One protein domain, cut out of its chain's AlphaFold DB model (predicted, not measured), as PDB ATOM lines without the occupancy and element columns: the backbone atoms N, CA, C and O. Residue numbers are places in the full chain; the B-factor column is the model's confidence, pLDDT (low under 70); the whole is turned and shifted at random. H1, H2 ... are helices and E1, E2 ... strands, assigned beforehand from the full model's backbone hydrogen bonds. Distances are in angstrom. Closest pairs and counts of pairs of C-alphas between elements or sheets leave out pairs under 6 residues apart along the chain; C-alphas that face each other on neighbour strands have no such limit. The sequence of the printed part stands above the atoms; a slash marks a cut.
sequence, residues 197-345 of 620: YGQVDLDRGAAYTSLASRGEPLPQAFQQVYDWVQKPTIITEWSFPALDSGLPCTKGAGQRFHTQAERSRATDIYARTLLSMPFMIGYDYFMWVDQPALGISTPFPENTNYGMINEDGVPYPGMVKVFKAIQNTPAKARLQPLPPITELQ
ATOM      1  N   TYR A 197       7.840  12.161 -27.771       95.62
ATOM      2  CA  TYR A 197       8.668  11.197 -27.061       95.62
ATOM      3  C   TYR A 197       9.652  11.931 -26.144       95.62
ATOM      4  O   TYR A 197      10.843  12.036 -26.440       95.62
ATOM      5  N   GLY A 198       9.124  12.485 -25.049       94.50
ATOM      6  CA  GLY A 198       9.930  13.179 -24.041       94.50
ATOM      7  C   GLY A 198      10.785  12.229 -23.203       94.50
ATOM      8  O   GLY A 198      10.837  11.021 -23.441       94.50
ATOM      9  N   GLN A 199      11.464  12.782 -22.202       94.69
ATOM     10  CA  GLN A 199      12.337  12.020 -21.311       94.69
ATOM     11  C   GLN A 199      11.941  12.253 -19.850       94.69
ATOM     12  O   GLN A 199      11.437  13.312 -19.496       94.69
ATOM     13  N   VAL A 200      12.129  11.261 -18.994       94.75
ATOM     14  CA  VAL A 200      11.793  11.270 -17.574       94.75
ATOM     15  C   VAL A 200      13.048  11.054 -16.764       94.75
ATOM     16  O   VAL A 200      13.771  10.077 -16.966       94.75
ATOM     17  N   ASP A 201      13.233  11.937 -15.793       91.25
ATOM     18  CA  ASP A 201      14.178  11.765 -14.715       91.25
ATOM     19  C   ASP A 201      13.506  11.053 -13.538       91.25
ATOM     20  O   ASP A 201      12.667  11.621 -12.835       91.25
ATOM     21  N   LEU A 202      13.859   9.780 -13.332       90.56
ATOM     22  CA  LEU A 202      13.301   8.964 -12.249       90.56
ATOM     23  C   LEU A 202      13.772   9.409 -10.864       90.56
ATOM     24  O   LEU A 202      13.115   9.094  -9.872       90.56
ATOM     25  N   ASP A 203      14.904  10.095 -10.776       84.94
ATOM     26  CA  ASP A 203      15.425  10.598  -9.511       84.94
ATOM     27  C   ASP A 203      14.700  11.857  -9.077       84.94
ATOM     28  O   ASP A 203      14.299  11.989  -7.924       84.94
ATOM     29  N   ARG A 204      14.515  12.764 -10.031       87.75
ATOM     30  CA  ARG A 204      13.804  14.018  -9.831       87.75
ATOM     31  C   ARG A 204      12.292  13.827  -9.818       87.75
ATOM     32  O   ARG A 204      11.587  14.688  -9.301       87.75
ATOM     33  N   GLY A 205      11.794  12.724 -10.380       92.44
ATOM     34  CA  GLY A 205      10.362  12.463 -10.526       92.44
ATOM     35  C   GLY A 205       9.696  13.385 -11.549       92.44
ATOM     36  O   GLY A 205       8.539  13.747 -11.365       92.44
ATOM     37  N   ALA A 206      10.424  13.797 -12.590       93.38
ATOM     38  CA  ALA A 206      10.012  14.873 -13.492       93.38
ATOM     39  C   ALA A 206      10.235  14.524 -14.969       93.38
ATOM     40  O   ALA A 206      11.132  13.751 -15.304       93.38
ATOM     41  N   ALA A 207       9.424  15.110 -15.853       95.12
ATOM     42  CA  ALA A 207       9.509  14.915 -17.298       95.12
ATOM     43  C   ALA A 207      10.035  16.168 -18.019       95.12
ATOM     44  O   ALA A 207       9.675  17.298 -17.683       95.12
ATOM     45  N   TYR A 208      10.848  15.946 -19.050       94.00
ATOM     46  CA  TYR A 208      11.619  16.942 -19.787       94.00
ATOM     47  C   TYR A 208      11.533  16.736 -21.302       94.00
ATOM     48  O   TYR A 208      11.247  15.637 -21.788       94.00
ATOM     49  N   THR A 209      11.851  17.786 -22.060       93.31
ATOM     50  CA  THR A 209      11.999  17.712 -23.524       93.31
ATOM     51  C   THR A 209      13.226  16.900 -23.957       93.31
ATOM     52  O   THR A 209      13.183  16.234 -24.988       93.31
ATOM     53  N   SER A 210      14.300  16.903 -23.158       86.56
ATOM     54  CA  SER A 210      15.515  16.087 -23.316       86.56
ATOM     55  C   SER A 210      16.245  15.949 -21.974       86.56
ATOM     56  O   SER A 210      16.124  16.807 -21.107       86.56
ATOM     57  N   LEU A 211      17.046  14.900 -21.808       70.62
ATOM     58  CA  LEU A 211      18.042  14.746 -20.748       70.62
ATOM     59  C   LEU A 211      19.351  15.416 -21.167       70.62
ATOM     60  O   LEU A 211      19.560  15.695 -22.349       70.62
ATOM     61  N   ALA A 212      20.231  15.633 -20.186       56.31
ATOM     62  CA  ALA A 212      21.340  16.596 -20.166       56.31
ATOM     63  C   ALA A 212      20.896  18.025 -19.802       56.31
ATOM     64  O   ALA A 212      19.712  18.346 -19.797       56.31
ATOM     65  N   SER A 213      21.863  18.897 -19.497       56.19
ATOM     66  CA  SER A 213      21.692  20.299 -19.062       56.19
ATOM     67  C   SER A 213      21.019  21.237 -20.086       56.19
ATOM     68  O   SER A 213      21.152  22.451 -19.992       56.19
ATOM     69  N   ARG A 214      20.332  20.683 -21.090       63.94
ATOM     70  CA  ARG A 214      19.759  21.386 -22.245       63.94
ATOM     71  C   ARG A 214      18.247  21.208 -22.398       63.94
ATOM     72  O   ARG A 214      17.673  21.861 -23.260       63.94
ATOM     73  N   GLY A 215      17.619  20.309 -21.638       80.69
ATOM     74  CA  GLY A 215      16.170  20.116 -21.678       80.69
ATOM     75  C   GLY A 215      15.429  21.008 -20.691       80.69
ATOM     76  O   GLY A 215      15.948  21.355 -19.632       80.69
ATOM     77  N   GLU A 216      14.189  21.332 -21.028       90.81
ATOM     78  CA  GLU A 216      13.261  22.089 -20.186       90.81
ATOM     79  C   GLU A 216      12.159  21.162 -19.641       90.81
ATOM     80  O   GLU A 216      11.820  20.162 -20.293       90.81
ATOM     81  N   PRO A 217      11.600  21.439 -18.449       93.50
ATOM     82  CA  PRO A 217      10.428  20.731 -17.946       93.50
ATOM     83  C   PRO A 217       9.267  20.789 -18.945       93.50
ATOM     84  O   PRO A 217       8.909  21.865 -19.423       93.50
ATOM     85  N   LEU A 218       8.622  19.648 -19.210       95.06
ATOM     86  CA  LEU A 218       7.524  19.584 -20.189       95.06
ATOM     87  C   LEU A 218       6.392  20.593 -19.968       95.06
ATOM     88  O   LEU A 218       5.917  21.127 -20.968       95.06
ATOM     89  N   PRO A 219       5.951  20.896 -18.728       94.06
ATOM     90  CA  PRO A 219       4.904  21.894 -18.527       94.06
ATOM     91  C   PRO A 219       5.261  23.264 -19.108       94.06
ATOM     92  O   PRO A 219       4.391  23.929 -19.654       94.06
ATOM     93  N   GLN A 220       6.532  23.670 -19.032       93.56
ATOM     94  CA  GLN A 220       6.997  24.953 -19.569       93.56
ATOM     95  C   GLN A 220       7.034  24.917 -21.101       93.56
ATOM     96  O   GLN A 220       6.444  25.778 -21.750       93.56
ATOM     97  N   ALA A 221       7.629  23.865 -21.664       94.81
ATOM     98  CA  ALA A 221       7.712  23.648 -23.106       94.81
ATOM     99  C   ALA A 221       6.332  23.640 -23.780       94.81
ATOM    100  O   ALA A 221       6.097  24.260 -24.816       94.81
ATOM    101  N   PHE A 222       5.388  22.908 -23.186       96.69
ATOM    102  CA  PHE A 222       4.060  22.734 -23.760       96.69
ATOM    103  C   PHE A 222       3.176  23.957 -23.524       96.69
ATOM    104  O   PHE A 222       2.318  24.234 -24.361       96.69
ATOM    105  N   GLN A 223       3.405  24.718 -22.447       96.44
ATOM    106  CA  GLN A 223       2.749  26.010 -22.254       96.44
ATOM    107  C   GLN A 223       3.080  26.964 -23.407       96.44
ATOM    108  O   GLN A 223       2.168  27.571 -23.955       96.44
ATOM    109  N   GLN A 224       4.340  27.018 -23.851       95.69
ATOM    110  CA  GLN A 224       4.727  27.847 -24.996       95.69
ATOM    111  C   GLN A 224       3.976  27.457 -26.280       95.69
ATOM    112  O   GLN A 224       3.503  28.323 -27.015       95.69
ATOM    113  N   VAL A 225       3.817  26.155 -26.542       96.50
ATOM    114  CA  VAL A 225       3.023  25.677 -27.687       96.50
ATOM    115  C   VAL A 225       1.557  26.085 -27.540       96.50
ATOM    116  O   VAL A 225       0.951  26.576 -28.495       96.50
ATOM    117  N   TYR A 226       0.983  25.924 -26.347       97.31
ATOM    118  CA  TYR A 226      -0.384  26.351 -26.068       97.31
ATOM    119  C   TYR A 226      -0.578  27.863 -26.253       97.31
ATOM    120  O   TYR A 226      -1.602  28.280 -26.792       97.31
ATOM    121  N   ASP A 227       0.401  28.690 -25.889       97.56
ATOM    122  CA  ASP A 227       0.340  30.147 -26.061       97.56
ATOM    123  C   ASP A 227       0.180  30.551 -27.539       97.56
ATOM    124  O   ASP A 227      -0.475  31.547 -27.845       97.56
ATOM    125  N   TRP A 228       0.687  29.742 -28.475       97.69
ATOM    126  CA  TRP A 228       0.465  29.931 -29.915       97.69
ATOM    127  C   TRP A 228      -0.843  29.328 -30.425       97.69
ATOM    128  O   TRP A 228      -1.459  29.877 -31.338       97.69
ATOM    129  N   VAL A 229      -1.239  28.180 -29.876       96.88
ATOM    130  CA  VAL A 229      -2.363  27.376 -30.370       96.88
ATOM    131  C   VAL A 229      -3.712  27.851 -29.823       96.88
ATOM    132  O   VAL A 229      -4.682  27.910 -30.573       96.88
ATOM    133  N   GLN A 230      -3.790  28.172 -28.528       97.19
ATOM    134  CA  GLN A 230      -5.002  28.617 -27.823       97.19
ATOM    135  C   GLN A 230      -6.216  27.674 -27.996       97.19
ATOM    136  O   GLN A 230      -7.365  28.109 -28.097       97.19
ATOM    137  N   LYS A 231      -5.961  26.360 -28.026       97.69
ATOM    138  CA  LYS A 231      -6.958  25.282 -28.139       97.69
ATOM    139  C   LYS A 231      -6.622  24.134 -27.185       97.69
ATOM    140  O   LYS A 231      -5.454  23.988 -26.823       97.69
ATOM    141  N   PRO A 232      -7.605  23.297 -26.805       97.25
ATOM    142  CA  PRO A 232      -7.336  22.028 -26.138       97.25
ATOM    143  C   PRO A 232      -6.378  21.154 -26.948       97.25
ATOM    144  O   PRO A 232      -6.457  21.116 -28.181       97.25
ATOM    145  N   THR A 233      -5.504  20.420 -26.263       96.56
ATOM    146  CA  THR A 233      -4.471  19.606 -26.910       96.56
ATOM    147  C   THR A 233      -4.462  18.163 -26.428       96.56
ATOM    148  O   THR A 233      -4.876  17.865 -25.308       96.56
ATOM    149  N   ILE A 234      -3.986  17.255 -27.281       97.00
ATOM    150  CA  ILE A 234      -3.810  15.832 -26.957       97.00
ATOM    151  C   ILE A 234      -2.433  15.377 -27.431       97.00
ATOM    152  O   ILE A 234      -2.057  15.625 -28.580       97.00
ATOM    153  N   ILE A 235      -1.695  14.679 -26.563       97.62
ATOM    154  CA  ILE A 235      -0.511  13.927 -26.995       97.62
ATOM    155  C   ILE A 235      -0.963  12.622 -27.614       97.62
ATOM    156  O   ILE A 235      -1.528  11.783 -26.926       97.62
ATOM    157  N   THR A 236      -0.687  12.413 -28.888       97.12
ATOM    158  CA  THR A 236      -1.222  11.255 -29.608       97.12
ATOM    159  C   THR A 236      -0.261  10.083 -29.740       97.12
ATOM    160  O   THR A 236      -0.680   8.990 -30.122       97.12
ATOM    161  N   GLU A 237       1.015  10.299 -29.426       97.75
ATOM    162  CA  GLU A 237       2.004   9.239 -29.263       97.75
ATOM    163  C   GLU A 237       3.049   9.651 -28.238       97.75
ATOM    164  O   GLU A 237       3.620  10.746 -28.296       97.75
ATOM    165  N   TRP A 238       3.310   8.737 -27.317       97.81
ATOM    166  CA  TRP A 238       4.436   8.747 -26.400       97.81
ATOM    167  C   TRP A 238       4.588   7.341 -25.829       97.81
ATOM    168  O   TRP A 238       3.616   6.582 -25.749       97.81
ATOM    169  N   SER A 239       5.807   6.989 -25.432       97.12
ATOM    170  CA  SER A 239       6.099   5.670 -24.889       97.12
ATOM    171  C   SER A 239       7.485   5.608 -24.262       97.12
ATOM    172  O   SER A 239       8.339   6.469 -24.489       97.12
ATOM    173  N   PHE A 240       7.711   4.544 -23.500       97.62
ATOM    174  CA  PHE A 240       9.004   4.233 -22.910       97.62
ATOM    175  C   PHE A 240       9.300   2.757 -23.102       97.62
ATOM    176  O   PHE A 240       8.446   1.954 -22.728       97.62
ATOM    177  N   PRO A 241      10.471   2.385 -23.633       95.88
ATOM    178  CA  PRO A 241      10.917   0.998 -23.681       95.88
ATOM    179  C   PRO A 241      11.812   0.623 -22.491       95.88
ATOM    180  O   PRO A 241      12.359   1.488 -21.803       95.88
ATOM    181  N   ALA A 242      12.007  -0.678 -22.277       93.50
ATOM    182  CA  ALA A 242      12.955  -1.238 -21.314       93.50
ATOM    183  C   ALA A 242      13.794  -2.377 -21.916       93.50
ATOM    184  O   ALA A 242      13.356  -3.069 -22.837       93.50
ATOM    185  N   LEU A 243      15.004  -2.567 -21.381       89.19
ATOM    186  CA  LEU A 243      16.003  -3.511 -21.902       89.19
ATOM    187  C   LEU A 243      15.893  -4.942 -21.348       89.19
ATOM    188  O   LEU A 243      16.583  -5.835 -21.844       89.19
ATOM    189  N   ASP A 244      15.041  -5.169 -20.350       88.44
ATOM    190  CA  ASP A 244      14.744  -6.472 -19.736       88.44
ATOM    191  C   ASP A 244      13.495  -7.150 -20.333       88.44
ATOM    192  O   ASP A 244      12.986  -8.125 -19.784       88.44
ATOM    193  N   SER A 245      12.994  -6.650 -21.467       90.56
ATOM    194  CA  SER A 245      11.833  -7.208 -22.175       90.56
ATOM    195  C   SER A 245      12.143  -8.448 -23.011       90.56
ATOM    196  O   SER A 245      11.223  -9.158 -23.406       90.56
ATOM    197  N   GLY A 246      13.424  -8.690 -23.306       87.88
ATOM    198  CA  GLY A 246      13.877  -9.676 -24.289       87.88
ATOM    199  C   GLY A 246      13.980  -9.130 -25.719       87.88
ATOM    200  O   GLY A 246      14.600  -9.779 -26.559       87.88
ATOM    201  N   LEU A 247      13.457  -7.929 -25.995       90.50
ATOM    202  CA  LEU A 247      13.601  -7.265 -27.293       90.50
ATOM    203  C   LEU A 247      14.901  -6.443 -27.382       90.50
ATOM    204  O   LEU A 247      15.414  -5.984 -26.358       90.50
ATOM    205  N   PRO A 248      15.450  -6.218 -28.596       89.44
ATOM    206  CA  PRO A 248      16.694  -5.466 -28.758       89.44
ATOM    207  C   PRO A 248      16.585  -4.003 -28.312       89.44
ATOM    208  O   PRO A 248      17.528  -3.474 -27.720       89.44
ATOM    209  N   CYS A 249      15.460  -3.343 -28.615       92.19
ATOM    210  CA  CYS A 249      15.196  -1.938 -28.287       92.19
ATOM    211  C   CYS A 249      16.273  -0.954 -28.795       92.19
ATOM    212  O   CYS A 249      16.519   0.087 -28.175       92.19
ATOM    213  N   THR A 250      16.918  -1.270 -29.924       89.38
ATOM    214  CA  THR A 250      18.040  -0.499 -30.495       89.38
ATOM    215  C   THR A 250      17.611   0.533 -31.537       89.38
ATOM    216  O   THR A 250      18.406   1.402 -31.903       89.38
ATOM    217  N   LYS A 251      16.369   0.465 -32.028       91.06
ATOM    218  CA  LYS A 251      15.819   1.341 -33.075       91.06
ATOM    219  C   LYS A 251      14.462   1.910 -32.668       91.06
ATOM    220  O   LYS A 251      13.647   1.201 -32.095       91.06
ATOM    221  N   GLY A 252      14.219   3.173 -33.006       90.94
ATOM    222  CA  GLY A 252      12.946   3.872 -32.790       90.94
ATOM    223  C   GLY A 252      13.017   5.003 -31.763       90.94
ATOM    224  O   GLY A 252      14.063   5.214 -31.140       90.94
ATOM    225  N   ALA A 253      11.921   5.736 -31.585       91.38
ATOM    226  CA  ALA A 253      11.819   6.890 -30.685       91.38
ATOM    227  C   ALA A 253      11.771   6.537 -29.177       91.38
ATOM    228  O   ALA A 253      11.720   5.375 -28.777       91.38
ATOM    229  N   GLY A 254      11.800   7.553 -28.311       92.00
ATOM    230  CA  GLY A 254      11.600   7.386 -26.867       92.00
ATOM    231  C   GLY A 254      12.861   7.095 -26.056       92.00
ATOM    232  O   GLY A 254      13.870   6.582 -26.535       92.00
ATOM    233  N   GLN A 255      12.806   7.448 -24.782       94.88
ATOM    234  CA  GLN A 255      13.860   7.156 -23.820       94.88
ATOM    235  C   GLN A 255      13.754   5.713 -23.330       94.88
ATOM    236  O   GLN A 255      12.665   5.259 -22.985       94.88
ATOM    237  N   ARG A 256      14.884   5.008 -23.247       93.12
ATOM    238  CA  ARG A 256      14.955   3.627 -22.755       93.12
ATOM    239  C   ARG A 256      15.255   3.581 -21.259       93.12
ATOM    240  O   ARG A 256      15.978   4.426 -20.734       93.12
ATOM    241  N   PHE A 257      14.764   2.540 -20.600       92.75
ATOM    242  CA  PHE A 257      15.053   2.219 -19.202       92.75
ATOM    243  C   PHE A 257      15.722   0.854 -19.075       92.75
ATOM    244  O   PHE A 257      15.649   0.030 -19.984       92.75
ATOM    245  N   HIS A 258      16.377   0.595 -17.944       86.88
ATOM    246  CA  HIS A 258      17.004  -0.709 -17.735       86.88
ATOM    247  C   HIS A 258      15.951  -1.790 -17.505       86.88
ATOM    248  O   HIS A 258      16.077  -2.876 -18.058       86.88
ATOM    249  N   THR A 259      14.901  -1.461 -16.742       89.06
ATOM    250  CA  THR A 259      13.909  -2.445 -16.293       89.06
ATOM    251  C   THR A 259      12.461  -2.057 -16.592       89.06
ATOM    252  O   THR A 259      12.108  -0.873 -16.646       89.06
ATOM    253  N   GLN A 260      11.572  -3.049 -16.673       94.12
ATOM    254  CA  GLN A 260      10.126  -2.859 -16.796       94.12
ATOM    255  C   GLN A 260       9.543  -2.069 -15.613       94.12
ATOM    256  O   GLN A 260       8.569  -1.326 -15.773       94.12
ATOM    257  N   ALA A 261      10.133  -2.200 -14.420       93.19
ATOM    258  CA  ALA A 261       9.737  -1.431 -13.242       93.19
ATOM    259  C   ALA A 261      10.030   0.067 -13.421       93.19
ATOM    260  O   ALA A 261       9.191   0.912 -13.104       93.19
ATOM    261  N   GLU A 262      11.194   0.400 -13.980       93.81
ATOM    262  CA  GLU A 262      11.569   1.774 -14.315       93.81
ATOM    263  C   GLU A 262      10.714   2.349 -15.435       93.81
ATOM    264  O   GLU A 262      10.191   3.450 -15.275       93.81
ATOM    265  N   ARG A 263      10.486   1.582 -16.506       97.25
ATOM    266  CA  ARG A 263       9.546   1.936 -17.579       97.25
ATOM    267  C   ARG A 263       8.159   2.262 -17.028       97.25
ATOM    268  O   ARG A 263       7.565   3.272 -17.403       97.25
ATOM    269  N   SER A 264       7.656   1.448 -16.102       97.81
ATOM    270  CA  SER A 264       6.354   1.680 -15.462       97.81
ATOM    271  C   SER A 264       6.365   2.963 -14.623       97.81
ATOM    272  O   SER A 264       5.448   3.775 -14.720       97.81
ATOM    273  N   ARG A 265       7.422   3.195 -13.835       97.00
ATOM    274  CA  ARG A 265       7.566   4.421 -13.034       97.00
ATOM    275  C   ARG A 265       7.660   5.672 -13.912       97.00
ATOM    276  O   ARG A 265       7.011   6.668 -13.609       97.00
ATOM    277  N   ALA A 266       8.422   5.610 -15.002       97.31
ATOM    278  CA  ALA A 266       8.529   6.695 -15.970       97.31
ATOM    279  C   ALA A 266       7.180   6.993 -16.626       97.31
ATOM    280  O   ALA A 266       6.785   8.151 -16.727       97.31
ATOM    281  N   THR A 267       6.442   5.941 -16.991       97.75
ATOM    282  CA  THR A 267       5.087   6.048 -17.543       97.75
ATOM    283  C   THR A 267       4.143   6.766 -16.580       97.75
ATOM    284  O   THR A 267       3.421   7.663 -17.007       97.75
ATOM    285  N   ASP A 268       4.165   6.431 -15.286       96.19
ATOM    286  CA  ASP A 268       3.322   7.093 -14.278       96.19
ATOM    287  C   ASP A 268       3.665   8.583 -14.133       96.19
ATOM    288  O   ASP A 268       2.768   9.426 -14.194       96.19
ATOM    289  N   ILE A 269       4.956   8.918 -14.018       96.19
ATOM    290  CA  ILE A 269       5.432  10.311 -13.934       96.19
ATOM    291  C   ILE A 269       4.988  11.100 -15.166       96.19
ATOM    292  O   ILE A 269       4.412  12.183 -15.042       96.19
ATOM    293  N   TYR A 270       5.233  10.556 -16.357       97.12
ATOM    294  CA  TYR A 270       4.946  11.233 -17.613       97.12
ATOM    295  C   TYR A 270       3.447  11.447 -17.812       97.12
ATOM    296  O   TYR A 270       3.016  12.579 -18.011       97.12
ATOM    297  N   ALA A 271       2.634  10.397 -17.655       96.12
ATOM    298  CA  ALA A 271       1.182  10.484 -17.797       96.12
ATOM    299  C   ALA A 271       0.561  11.487 -16.814       96.12
ATOM    300  O   ALA A 271      -0.282  12.293 -17.203       96.12
ATOM    301  N   ARG A 272       0.992  11.487 -15.546       94.62
ATOM    302  CA  ARG A 272       0.514  12.468 -14.555       94.62
ATOM    303  C   ARG A 272       0.979  13.885 -14.867       94.62
ATOM    304  O   ARG A 272       0.217  14.826 -14.653       94.62
ATOM    305  N   THR A 273       2.193  14.045 -15.392       95.38
ATOM    306  CA  THR A 273       2.698  15.352 -15.843       95.38
ATOM    307  C   THR A 273       1.849  15.894 -16.990       95.38
ATOM    308  O   THR A 273       1.465  17.055 -16.952       95.38
ATOM    309  N   LEU A 274       1.493  15.061 -17.972       95.81
ATOM    310  CA  LEU A 274       0.590  15.465 -19.053       95.81
ATOM    311  C   LEU A 274      -0.789  15.864 -18.518       95.81
ATOM    312  O   LEU A 274      -1.290  16.931 -18.851       95.81
ATOM    313  N   LEU A 275      -1.397  15.030 -17.669       94.44
ATOM    314  CA  LEU A 275      -2.763  15.255 -17.180       94.44
ATOM    315  C   LEU A 275      -2.904  16.475 -16.261       94.44
ATOM    316  O   LEU A 275      -4.001  17.017 -16.168       94.44
ATOM    317  N   SER A 276      -1.830  16.903 -15.596       93.19
ATOM    318  CA  SER A 276      -1.833  18.079 -14.712       93.19
ATOM    319  C   SER A 276      -1.720  19.412 -15.462       93.19
ATOM    320  O   SER A 276      -1.899  20.469 -14.855       93.19
ATOM    321  N   MET A 277      -1.466  19.398 -16.776       94.19
ATOM    322  CA  MET A 277      -1.510  20.605 -17.606       94.19
ATOM    323  C   MET A 277      -2.968  20.922 -17.996       94.19
ATOM    324  O   MET A 277      -3.611  20.092 -18.642       94.19
ATOM    325  N   PRO A 278      -3.513  22.116 -17.683       92.50
ATOM    326  CA  PRO A 278      -4.936  22.409 -17.896       92.50
ATOM    327  C   PRO A 278      -5.412  22.272 -19.348       92.50
ATOM    328  O   PRO A 278      -6.514  21.780 -19.589       92.50
ATOM    329  N   PHE A 279      -4.577  22.678 -20.310       95.00
ATOM    330  CA  PHE A 279      -4.891  22.632 -21.741       95.00
ATOM    331  C   PHE A 279      -4.730  21.239 -22.368       95.00
ATOM    332  O   PHE A 279      -5.284  20.985 -23.437       95.00
ATOM    333  N   MET A 280      -4.010  20.328 -21.706       95.19
ATOM    334  CA  MET A 280      -3.799  18.962 -22.176       95.19
ATOM    335  C   MET A 280      -5.006  18.113 -21.788       95.19
ATOM    336  O   MET A 280      -5.159  17.722 -20.630       95.19
ATOM    337  N   ILE A 281      -5.913  17.841 -22.723       93.56
ATOM    338  CA  ILE A 281      -7.189  17.166 -22.440       93.56
ATOM    339  C   ILE A 281      -7.106  15.633 -22.458       93.56
ATOM    340  O   ILE A 281      -8.007  14.968 -21.951       93.56
ATOM    341  N   GLY A 282      -5.994  15.066 -22.923       93.31
ATOM    342  CA  GLY A 282      -5.765  13.625 -22.897       93.31
ATOM    343  C   GLY A 282      -4.430  13.217 -23.507       93.31
ATOM    344  O   GLY A 282      -3.623  14.061 -23.902       93.31
ATOM    345  N   TYR A 283      -4.215  11.907 -23.579       95.94
ATOM    346  CA  TYR A 283      -3.106  11.313 -24.310       95.94
ATOM    347  C   TYR A 283      -3.486   9.939 -24.876       95.94
ATOM    348  O   TYR A 283      -4.304   9.240 -24.277       95.94
ATOM    349  N   ASP A 284      -2.786   9.521 -25.929       96.69
ATOM    350  CA  ASP A 284      -2.776   8.159 -26.462       96.69
ATOM    351  C   ASP A 284      -1.374   7.556 -26.289       96.69
ATOM    352  O   ASP A 284      -0.361   8.149 -26.671       96.69
ATOM    353  N   TYR A 285      -1.307   6.380 -25.662       97.62
ATOM    354  CA  TYR A 285      -0.050   5.656 -25.474       97.62
ATOM    355  C   TYR A 285       0.290   4.866 -26.736       97.62
ATOM    356  O   TYR A 285      -0.512   4.051 -27.200       97.62
ATOM    357  N   PHE A 286       1.496   5.067 -27.262       97.19
ATOM    358  CA  PHE A 286       2.000   4.297 -28.391       97.19
ATOM    359  C   PHE A 286       2.819   3.114 -27.846       97.19
ATOM    360  O   PHE A 286       3.887   3.292 -27.290       97.19
ATOM    361  N   MET A 287       2.385   1.868 -27.916       95.62
ATOM    362  CA  MET A 287       1.240   1.339 -28.649       95.62
ATOM    363  C   MET A 287       0.701   0.096 -27.933       95.62
ATOM    364  O   MET A 287       1.126  -0.245 -26.828       95.62
ATOM    365  N   TRP A 288      -0.275  -0.580 -28.540       96.81
ATOM    366  CA  TRP A 288      -0.901  -1.758 -27.941       96.81
ATOM    367  C   TRP A 288       0.077  -2.938 -27.807       96.81
ATOM    368  O   TRP A 288       0.273  -3.425 -26.694       96.81
ATOM    369  N   VAL A 289       0.681  -3.390 -28.914       97.62
ATOM    370  CA  VAL A 289       1.588  -4.557 -28.978       97.62
ATOM    371  C   VAL A 289       3.029  -4.090 -29.172       97.62
ATOM    372  O   VAL A 289       3.258  -3.080 -29.834       97.62
ATOM    373  N   ASP A 290       3.990  -4.826 -28.623       97.62
ATOM    374  CA  ASP A 290       5.402  -4.659 -28.963       97.62
ATOM    375  C   ASP A 290       5.675  -4.801 -30.466       97.62
ATOM    376  O   ASP A 290       4.914  -5.414 -31.218       97.62
ATOM    377  N   GLN A 291       6.791  -4.220 -30.901       96.06
ATOM    378  CA  GLN A 291       7.264  -4.371 -32.269       96.06
ATOM    379  C   GLN A 291       8.176  -5.600 -32.422       96.06
ATOM    380  O   GLN A 291       8.947  -5.887 -31.502       96.06
ATOM    381  N   PRO A 292       8.203  -6.223 -33.620       93.38
ATOM    382  CA  PRO A 292       9.086  -7.338 -33.948       93.38
ATOM    383  C   PRO A 292      10.556  -7.059 -33.650       93.38
ATOM    384  O   PRO A 292      11.106  -6.037 -34.070       93.38
ATOM    385  N   ALA A 293      11.251  -8.030 -33.050       91.69
ATOM    386  CA  ALA A 293      12.696  -7.954 -32.803       91.69
ATOM    387  C   ALA A 293      13.534  -7.680 -34.075       91.69
ATOM    388  O   ALA A 293      14.611  -7.085 -33.999       91.69
ATOM    389  N   LEU A 294      13.036  -8.099 -35.245       91.00
ATOM    390  CA  LEU A 294      13.688  -7.924 -36.549       91.00
ATOM    391  C   LEU A 294      13.443  -6.551 -37.197       91.00
ATOM    392  O   LEU A 294      14.038  -6.257 -38.234       91.00
ATOM    393  N   GLY A 295      12.604  -5.706 -36.598       92.50
ATOM    394  CA  GLY A 295      12.186  -4.438 -37.185       92.50
ATOM    395  C   GLY A 295      10.816  -4.519 -37.861       92.50
ATOM    396  O   GLY A 295      10.474  -5.539 -38.460       92.50
ATOM    397  N   ILE A 296      10.036  -3.433 -37.823       91.44
ATOM    398  CA  ILE A 296       8.712  -3.388 -38.481       91.44
ATOM    399  C   ILE A 296       8.788  -3.321 -40.016       91.44
ATOM    400  O   ILE A 296       7.851  -3.728 -40.698       91.44
ATOM    401  N   SER A 297       9.882  -2.798 -40.584       89.25
ATOM    402  CA  SER A 297      10.125  -2.768 -42.033       89.25
ATOM    403  C   SER A 297      11.587  -2.437 -42.358       89.25
ATOM    404  O   SER A 297      12.321  -1.937 -41.511       89.25
ATOM    405  N   THR A 298      12.019  -2.637 -43.607       86.50
ATOM    406  CA  THR A 298      13.356  -2.220 -44.070       86.50
ATOM    407  C   THR A 298      13.609  -0.700 -43.984       86.50
ATOM    408  O   THR A 298      14.647  -0.325 -43.440       86.50
ATOM    409  N   PRO A 299      12.728   0.198 -44.484       85.44
ATOM    410  CA  PRO A 299      12.965   1.646 -44.409       85.44
ATOM    411  C   PRO A 299      12.769   2.230 -43.001       85.44
ATOM    412  O   PRO A 299      13.253   3.326 -42.720       85.44
ATOM    413  N   PHE A 300      12.073   1.514 -42.115       86.69
ATOM    414  CA  PHE A 300      11.787   1.947 -40.751       86.69
ATOM    415  C   PHE A 300      11.918   0.749 -39.790       86.69
ATOM    416  O   PHE A 300      10.919   0.118 -39.454       86.69
ATOM    417  N   PRO A 301      13.150   0.368 -39.393       90.50
ATOM    418  CA  PRO A 301      13.432  -0.906 -38.727       90.50
ATOM    419  C   PRO A 301      13.288  -0.828 -37.200       90.50
ATOM    420  O   PRO A 301      14.173  -1.270 -36.470       90.50
ATOM    421  N   GLU A 302      12.212  -0.220 -36.693       93.19
ATOM    422  CA  GLU A 302      11.976  -0.147 -35.245       93.19
ATOM    423  C   GLU A 302      11.720  -1.535 -34.641       93.19
ATOM    424  O   GLU A 302      10.922  -2.299 -35.179       93.19
ATOM    425  N   ASN A 303      12.416  -1.854 -33.545       94.00
ATOM    426  CA  ASN A 303      12.478  -3.188 -32.931       94.00
ATOM    427  C   ASN A 303      12.320  -3.136 -31.401       94.00
ATOM    428  O   ASN A 303      13.123  -3.697 -30.643       94.00
ATOM    429  N   THR A 304      11.339  -2.359 -30.948       95.25
ATOM    430  CA  THR A 304      11.284  -1.855 -29.575       95.25
ATOM    431  C   THR A 304      10.028  -2.298 -28.821       95.25
ATOM    432  O   THR A 304       8.940  -2.407 -29.386       95.25
ATOM    433  N   ASN A 305      10.173  -2.510 -27.507       95.81
ATOM    434  CA  ASN A 305       9.091  -2.942 -26.622       95.81
ATOM    435  C   ASN A 305       8.147  -1.795 -26.192       95.81
ATOM    436  O   ASN A 305       8.036  -1.423 -25.019       95.81
ATOM    437  N   TYR A 306       7.483  -1.176 -27.162       96.69
ATOM    438  CA  TYR A 306       6.516  -0.112 -26.894       96.69
ATOM    439  C   TYR A 306       5.187  -0.606 -26.321       96.69
ATOM    440  O   TYR A 306       4.454   0.189 -25.744       96.69
ATOM    441  N   GLY A 307       4.862  -1.887 -26.454       96.75
ATOM    442  CA  GLY A 307       3.543  -2.451 -26.207       96.75
ATOM    443  C   GLY A 307       3.094  -2.405 -24.753       96.75
ATOM    444  O   GLY A 307       3.881  -2.599 -23.826       96.75
ATOM    445  N   MET A 308       1.793  -2.223 -24.532       96.06
ATOM    446  CA  MET A 308       1.156  -2.592 -23.261       96.06
ATOM    447  C   MET A 308       1.159  -4.113 -23.045       96.06
ATOM    448  O   MET A 308       1.143  -4.574 -21.896       96.06
ATOM    449  N   ILE A 309       1.202  -4.870 -24.143       97.19
ATOM    450  CA  ILE A 309       1.354  -6.322 -24.184       97.19
ATOM    451  C   ILE A 309       2.498  -6.706 -25.133       97.19
ATOM    452  O   ILE A 309       2.813  -5.951 -26.056       97.19
ATOM    453  N   ASN A 310       3.095  -7.875 -24.917       96.06
ATOM    454  CA  ASN A 310       4.093  -8.430 -25.832       96.06
ATOM    455  C   ASN A 310       3.442  -9.108 -27.058       96.06
ATOM    456  O   ASN A 310       2.216  -9.191 -27.158       96.06
ATOM    457  N   GLU A 311       4.261  -9.619 -27.981       93.38
ATOM    458  CA  GLU A 311       3.803 -10.304 -29.206       93.38
ATOM    459  C   GLU A 311       2.948 -11.559 -28.940       93.38
ATOM    460  O   GLU A 311       2.062 -11.873 -29.733       93.38
ATOM    461  N   ASP A 312       3.135 -12.224 -27.795       94.81
ATOM    462  CA  ASP A 312       2.336 -13.384 -27.366       94.81
ATOM    463  C   ASP A 312       0.992 -12.991 -26.721       94.81
ATOM    464  O   ASP A 312       0.241 -13.839 -26.232       94.81
ATOM    465  N   GLY A 313       0.683 -11.694 -26.661       95.81
ATOM    466  CA  GLY A 313      -0.526 -11.173 -26.035       95.81
ATOM    467  C   GLY A 313      -0.467 -11.092 -24.506       95.81
ATOM    468  O   GLY A 313      -1.494 -10.876 -23.857       95.81
ATOM    469  N   VAL A 314       0.715 -11.253 -23.906       97.75
ATOM    470  CA  VAL A 314       0.924 -11.206 -22.454       97.75
ATOM    471  C   VAL A 314       1.074  -9.753 -21.989       97.75
ATOM    472  O   VAL A 314       1.987  -9.055 -22.438       97.75
ATOM    473  N   PRO A 315       0.226  -9.266 -21.062       97.81
ATOM    474  CA  PRO A 315       0.331  -7.898 -20.565       97.81
ATOM    475  C   PRO A 315       1.541  -7.661 -19.669       97.81
ATOM    476  O   PRO A 315       1.845  -8.472 -18.794       97.81
ATOM    477  N   TYR A 316       2.148  -6.478 -19.784       97.75
ATOM    478  CA  TYR A 316       3.166  -6.017 -18.843       97.75
ATOM    479  C   TYR A 316       2.516  -5.557 -17.524       97.75
ATOM    480  O   TYR A 316       1.879  -4.496 -17.494       97.75
ATOM    481  N   PRO A 317       2.691  -6.275 -16.392       97.62
ATOM    482  CA  PRO A 317       1.889  -6.026 -15.189       97.62
ATOM    483  C   PRO A 317       2.069  -4.622 -14.598       97.62
ATOM    484  O   PRO A 317       1.114  -4.022 -14.104       97.62
ATOM    485  N   GLY A 318       3.289  -4.076 -14.670       97.00
ATOM    486  CA  GLY A 318       3.590  -2.722 -14.203       97.00
ATOM    487  C   GLY A 318       2.868  -1.638 -15.010       97.00
ATOM    488  O   GLY A 318       2.273  -0.740 -14.418       97.00
ATOM    489  N   MET A 319       2.819  -1.780 -16.339       97.31
ATOM    490  CA  MET A 319       2.093  -0.869 -17.232       97.31
ATOM    491  C   MET A 319       0.587  -0.911 -16.958       97.31
ATOM    492  O   MET A 319      -0.045   0.132 -16.779       97.31
ATOM    493  N   VAL A 320       0.019  -2.118 -16.830       97.38
ATOM    494  CA  VAL A 320      -1.400  -2.315 -16.483       97.38
ATOM    495  C   VAL A 320      -1.728  -1.657 -15.145       97.38
ATOM    496  O   VAL A 320      -2.733  -0.956 -15.028       97.38
ATOM    497  N   LYS A 321      -0.873  -1.839 -14.131       97.75
ATOM    498  CA  LYS A 321      -1.056  -1.237 -12.804       97.75
ATOM    499  C   LYS A 321      -1.093   0.292 -12.873       97.75
ATOM    500  O   LYS A 321      -1.974   0.889 -12.256       97.75
ATOM    501  N   VAL A 322      -0.166   0.908 -13.608       96.44
ATOM    502  CA  VAL A 322      -0.076   2.371 -13.760       96.44
ATOM    503  C   VAL A 322      -1.329   2.925 -14.423       96.44
ATOM    504  O   VAL A 322      -2.010   3.772 -13.842       96.44
ATOM    505  N   PHE A 323      -1.696   2.406 -15.596       96.25
ATOM    506  CA  PHE A 323      -2.862   2.923 -16.304       96.25
ATOM    507  C   PHE A 323      -4.164   2.644 -15.559       96.25
ATOM    508  O   PHE A 323      -5.000   3.536 -15.478       96.25
ATOM    509  N   LYS A 324      -4.319   1.485 -14.907       96.44
ATOM    510  CA  LYS A 324      -5.480   1.227 -14.041       96.44
ATOM    511  C   LYS A 324      -5.577   2.239 -12.896       96.44
ATOM    512  O   LYS A 324      -6.666   2.717 -12.595       96.44
ATOM    513  N   ALA A 325      -4.454   2.597 -12.269       94.88
ATOM    514  CA  ALA A 325      -4.440   3.586 -11.193       94.88
ATOM    515  C   ALA A 325      -4.852   4.988 -11.674       94.88
ATOM    516  O   ALA A 325      -5.544   5.698 -10.948       94.88
ATOM    517  N   ILE A 326      -4.451   5.384 -12.883       94.19
ATOM    518  CA  ILE A 326      -4.830   6.674 -13.478       94.19
ATOM    519  C   ILE A 326      -6.304   6.655 -13.911       94.19
ATOM    520  O   ILE A 326      -7.078   7.524 -13.505       94.19
ATOM    521  N   GLN A 327      -6.708   5.634 -14.671       93.00
ATOM    522  CA  GLN A 327      -8.022   5.557 -15.319       93.00
ATOM    523  C   GLN A 327      -9.173   5.202 -14.372       93.00
ATOM    524  O   GLN A 327     -10.326   5.457 -14.699       93.00
ATOM    525  N   ASN A 328      -8.898   4.679 -13.175       94.75
ATOM    526  CA  ASN A 328      -9.926   4.537 -12.140       94.75
ATOM    527  C   ASN A 328     -10.346   5.886 -11.532       94.75
ATOM    528  O   ASN A 328     -11.407   5.976 -10.917       94.75
ATOM    529  N   THR A 329      -9.520   6.932 -11.660       91.19
ATOM    530  CA  THR A 329      -9.809   8.271 -11.120       91.19
ATOM    531  C   THR A 329      -9.348   9.391 -12.070       91.19
ATOM    532  O   THR A 329      -8.541  10.236 -11.670       91.19
ATOM    533  N   PRO A 330      -9.837   9.443 -13.322       86.75
ATOM    534  CA  PRO A 330      -9.286  10.321 -14.357       86.75
ATOM    535  C   PRO A 330      -9.493  11.805 -14.026       86.75
ATOM    536  O   PRO A 330      -8.571  12.606 -14.168       86.75
ATOM    537  N   ALA A 331     -10.654  12.171 -13.469       88.62
ATOM    538  CA  ALA A 331     -10.915  13.534 -13.001       88.62
ATOM    539  C   ALA A 331      -9.934  13.960 -11.896       88.62
ATOM    540  O   ALA A 331      -9.364  15.046 -11.951       88.62
ATOM    541  N   LYS A 332      -9.669  13.076 -10.923       88.50
ATOM    542  CA  LYS A 332      -8.686  13.345  -9.865       88.50
ATOM    543  C   LYS A 332      -7.282  13.498 -10.439       88.50
ATOM    544  O   LYS A 332      -6.567  14.382  -9.987       88.50
ATOM    545  N   ALA A 333      -6.897  12.650 -11.397       85.44
ATOM    546  CA  ALA A 333      -5.584  12.697 -12.037       85.44
ATOM    547  C   ALA A 333      -5.353  14.019 -12.784       85.44
ATOM    548  O   ALA A 333      -4.251  14.553 -12.707       85.44
ATOM    549  N   ARG A 334      -6.392  14.576 -13.424       89.38
ATOM    550  CA  ARG A 334      -6.332  15.892 -14.086       89.38
ATOM    551  C   ARG A 334      -6.246  17.076 -13.127       89.38
ATOM    552  O   ARG A 334      -5.645  18.089 -13.449       89.38
ATOM    553  N   LEU A 335      -6.885  16.967 -11.964       87.06
ATOM    554  CA  LEU A 335      -6.954  18.049 -10.977       87.06
ATOM    555  C   LEU A 335      -5.787  18.028  -9.974       87.06
ATOM    556  O   LEU A 335      -5.779  18.822  -9.035       87.06
ATOM    557  N   GLN A 336      -4.823  17.114 -10.125       87.31
ATOM    558  CA  GLN A 336      -3.607  17.148  -9.314       87.31
ATOM    559  C   GLN A 336      -2.718  18.326  -9.734       87.31
ATOM    560  O   GLN A 336      -2.609  18.605 -10.930       87.31
ATOM    561  N   PRO A 337      -2.031  18.980  -8.781       86.88
ATOM    562  CA  PRO A 337      -0.975  19.916  -9.128       86.88
ATOM    563  C   PRO A 337       0.160  19.194  -9.865       86.88
ATOM    564  O   PRO A 337       0.326  17.974  -9.749       86.88
ATOM    565  N   LEU A 338       0.969  19.972 -10.584       85.56
ATOM    566  CA  LEU A 338       2.211  19.482 -11.170       85.56
ATOM    567  C   LEU A 338       3.076  18.808 -10.088       85.56
ATOM    568  O   LEU A 338       3.279  19.406  -9.024       85.56
ATOM    569  N   PRO A 339       3.599  17.590 -10.330       79.88
ATOM    570  CA  PRO A 339       4.533  16.960  -9.409       79.88
ATOM    571  C   PRO A 339       5.757  17.862  -9.182       79.88
ATOM    572  O   PRO A 339       6.329  18.358 -10.159       79.88
ATOM    573  N   PRO A 340       6.177  18.100  -7.926       84.62
ATOM    574  CA  PRO A 340       7.369  18.890  -7.664       84.62
ATOM    575  C   PRO A 340       8.613  18.155  -8.174       84.62
ATOM    576  O   PRO A 340       8.743  16.939  -8.027       84.62
ATOM    577  N   ILE A 341       9.550  18.912  -8.740       89.44
ATOM    578  CA  ILE A 341      10.854  18.386  -9.145       89.44
ATOM    579  C   ILE A 341      11.687  18.177  -7.879       89.44
ATOM    580  O   ILE A 341      11.968  19.130  -7.156       89.44
ATOM    581  N   THR A 342      12.093  16.936  -7.619       88.81
ATOM    582  CA  THR A 342      12.926  16.606  -6.456       88.81
ATOM    583  C   THR A 342      14.345  17.137  -6.663       88.81
ATOM    584  O   THR A 342      14.982  16.861  -7.684       88.81
ATOM    585  N   GLU A 343      14.859  17.895  -5.694       84.31
ATOM    586  CA  GLU A 343      16.269  18.282  -5.665       84.31
ATOM    587  C   GLU A 343      17.134  17.084  -5.277       84.31
ATOM    588  O   GLU A 343      16.909  16.424  -4.260       84.31
ATOM    589  N   LEU A 344      18.133  16.792  -6.107       76.19
ATOM    590  CA  LEU A 344      19.038  15.680  -5.855       76.19
ATOM    591  C   LEU A 344      20.106  16.111  -4.860       76.19
ATOM    592  O   LEU A 344      20.831  17.075  -5.101       76.19
ATOM    593  N   GLN A 345      20.230  15.359  -3.772       69.56
ATOM    594  CA  GLN A 345      21.353  15.500  -2.854       69.56
ATOM    595  C   GLN A 345      22.656  15.013  -3.522       69.56
ATOM    596  O   GLN A 345      22.603  14.158  -4.423       69.56
TER     597      GLN A 345
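AT A GLANCE: This is residues 197 to 345 of the 620 residues of an uncharacterized protein of Lentisphaerae bacterium (UniProt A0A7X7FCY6). What shape? With little regular structure, hairpin E1 E2 and helix H3 pack on one helix, H2. What size? The 149 residues, with four named helices and four named strands, mixed in class, are compact: radius of gyration of the C-alphas 15.6 A, spans 41 by 39 by 34 A.

HOW THE PARTS SIT: Which strands pair? Residues 199 to 201 (E1) and 206 to 208 (E2) form a hairpin, N 199 to O 208 being 2.9 A. Parallel 233 to 237 (E3) and 280 to 283 (E4), N 281 to O 233 being 2.8 A, form a right-handed strand-helix-strand unit with 260 to 275 (H2). What touches H2? Residues 317 to 327 (H3) touch it at a shallow tilt of 16 degrees, closest at C-alphas 264 and 319, 5.3 A.

IN THESE COORDINATES: Where does E1 begin? C-alpha 199 is at (12.337, 12.020, -21.311). Which helices remain? H1 is residues 218 to 229; H4, 330 to 334, ends at (-6.332, 15.892, -14.086).

THE WHOLE: Which links are long? E3 to H2 and E4 to H3 are. Where is pLDDT low? Residues 212 to 214 and 345 are under 70.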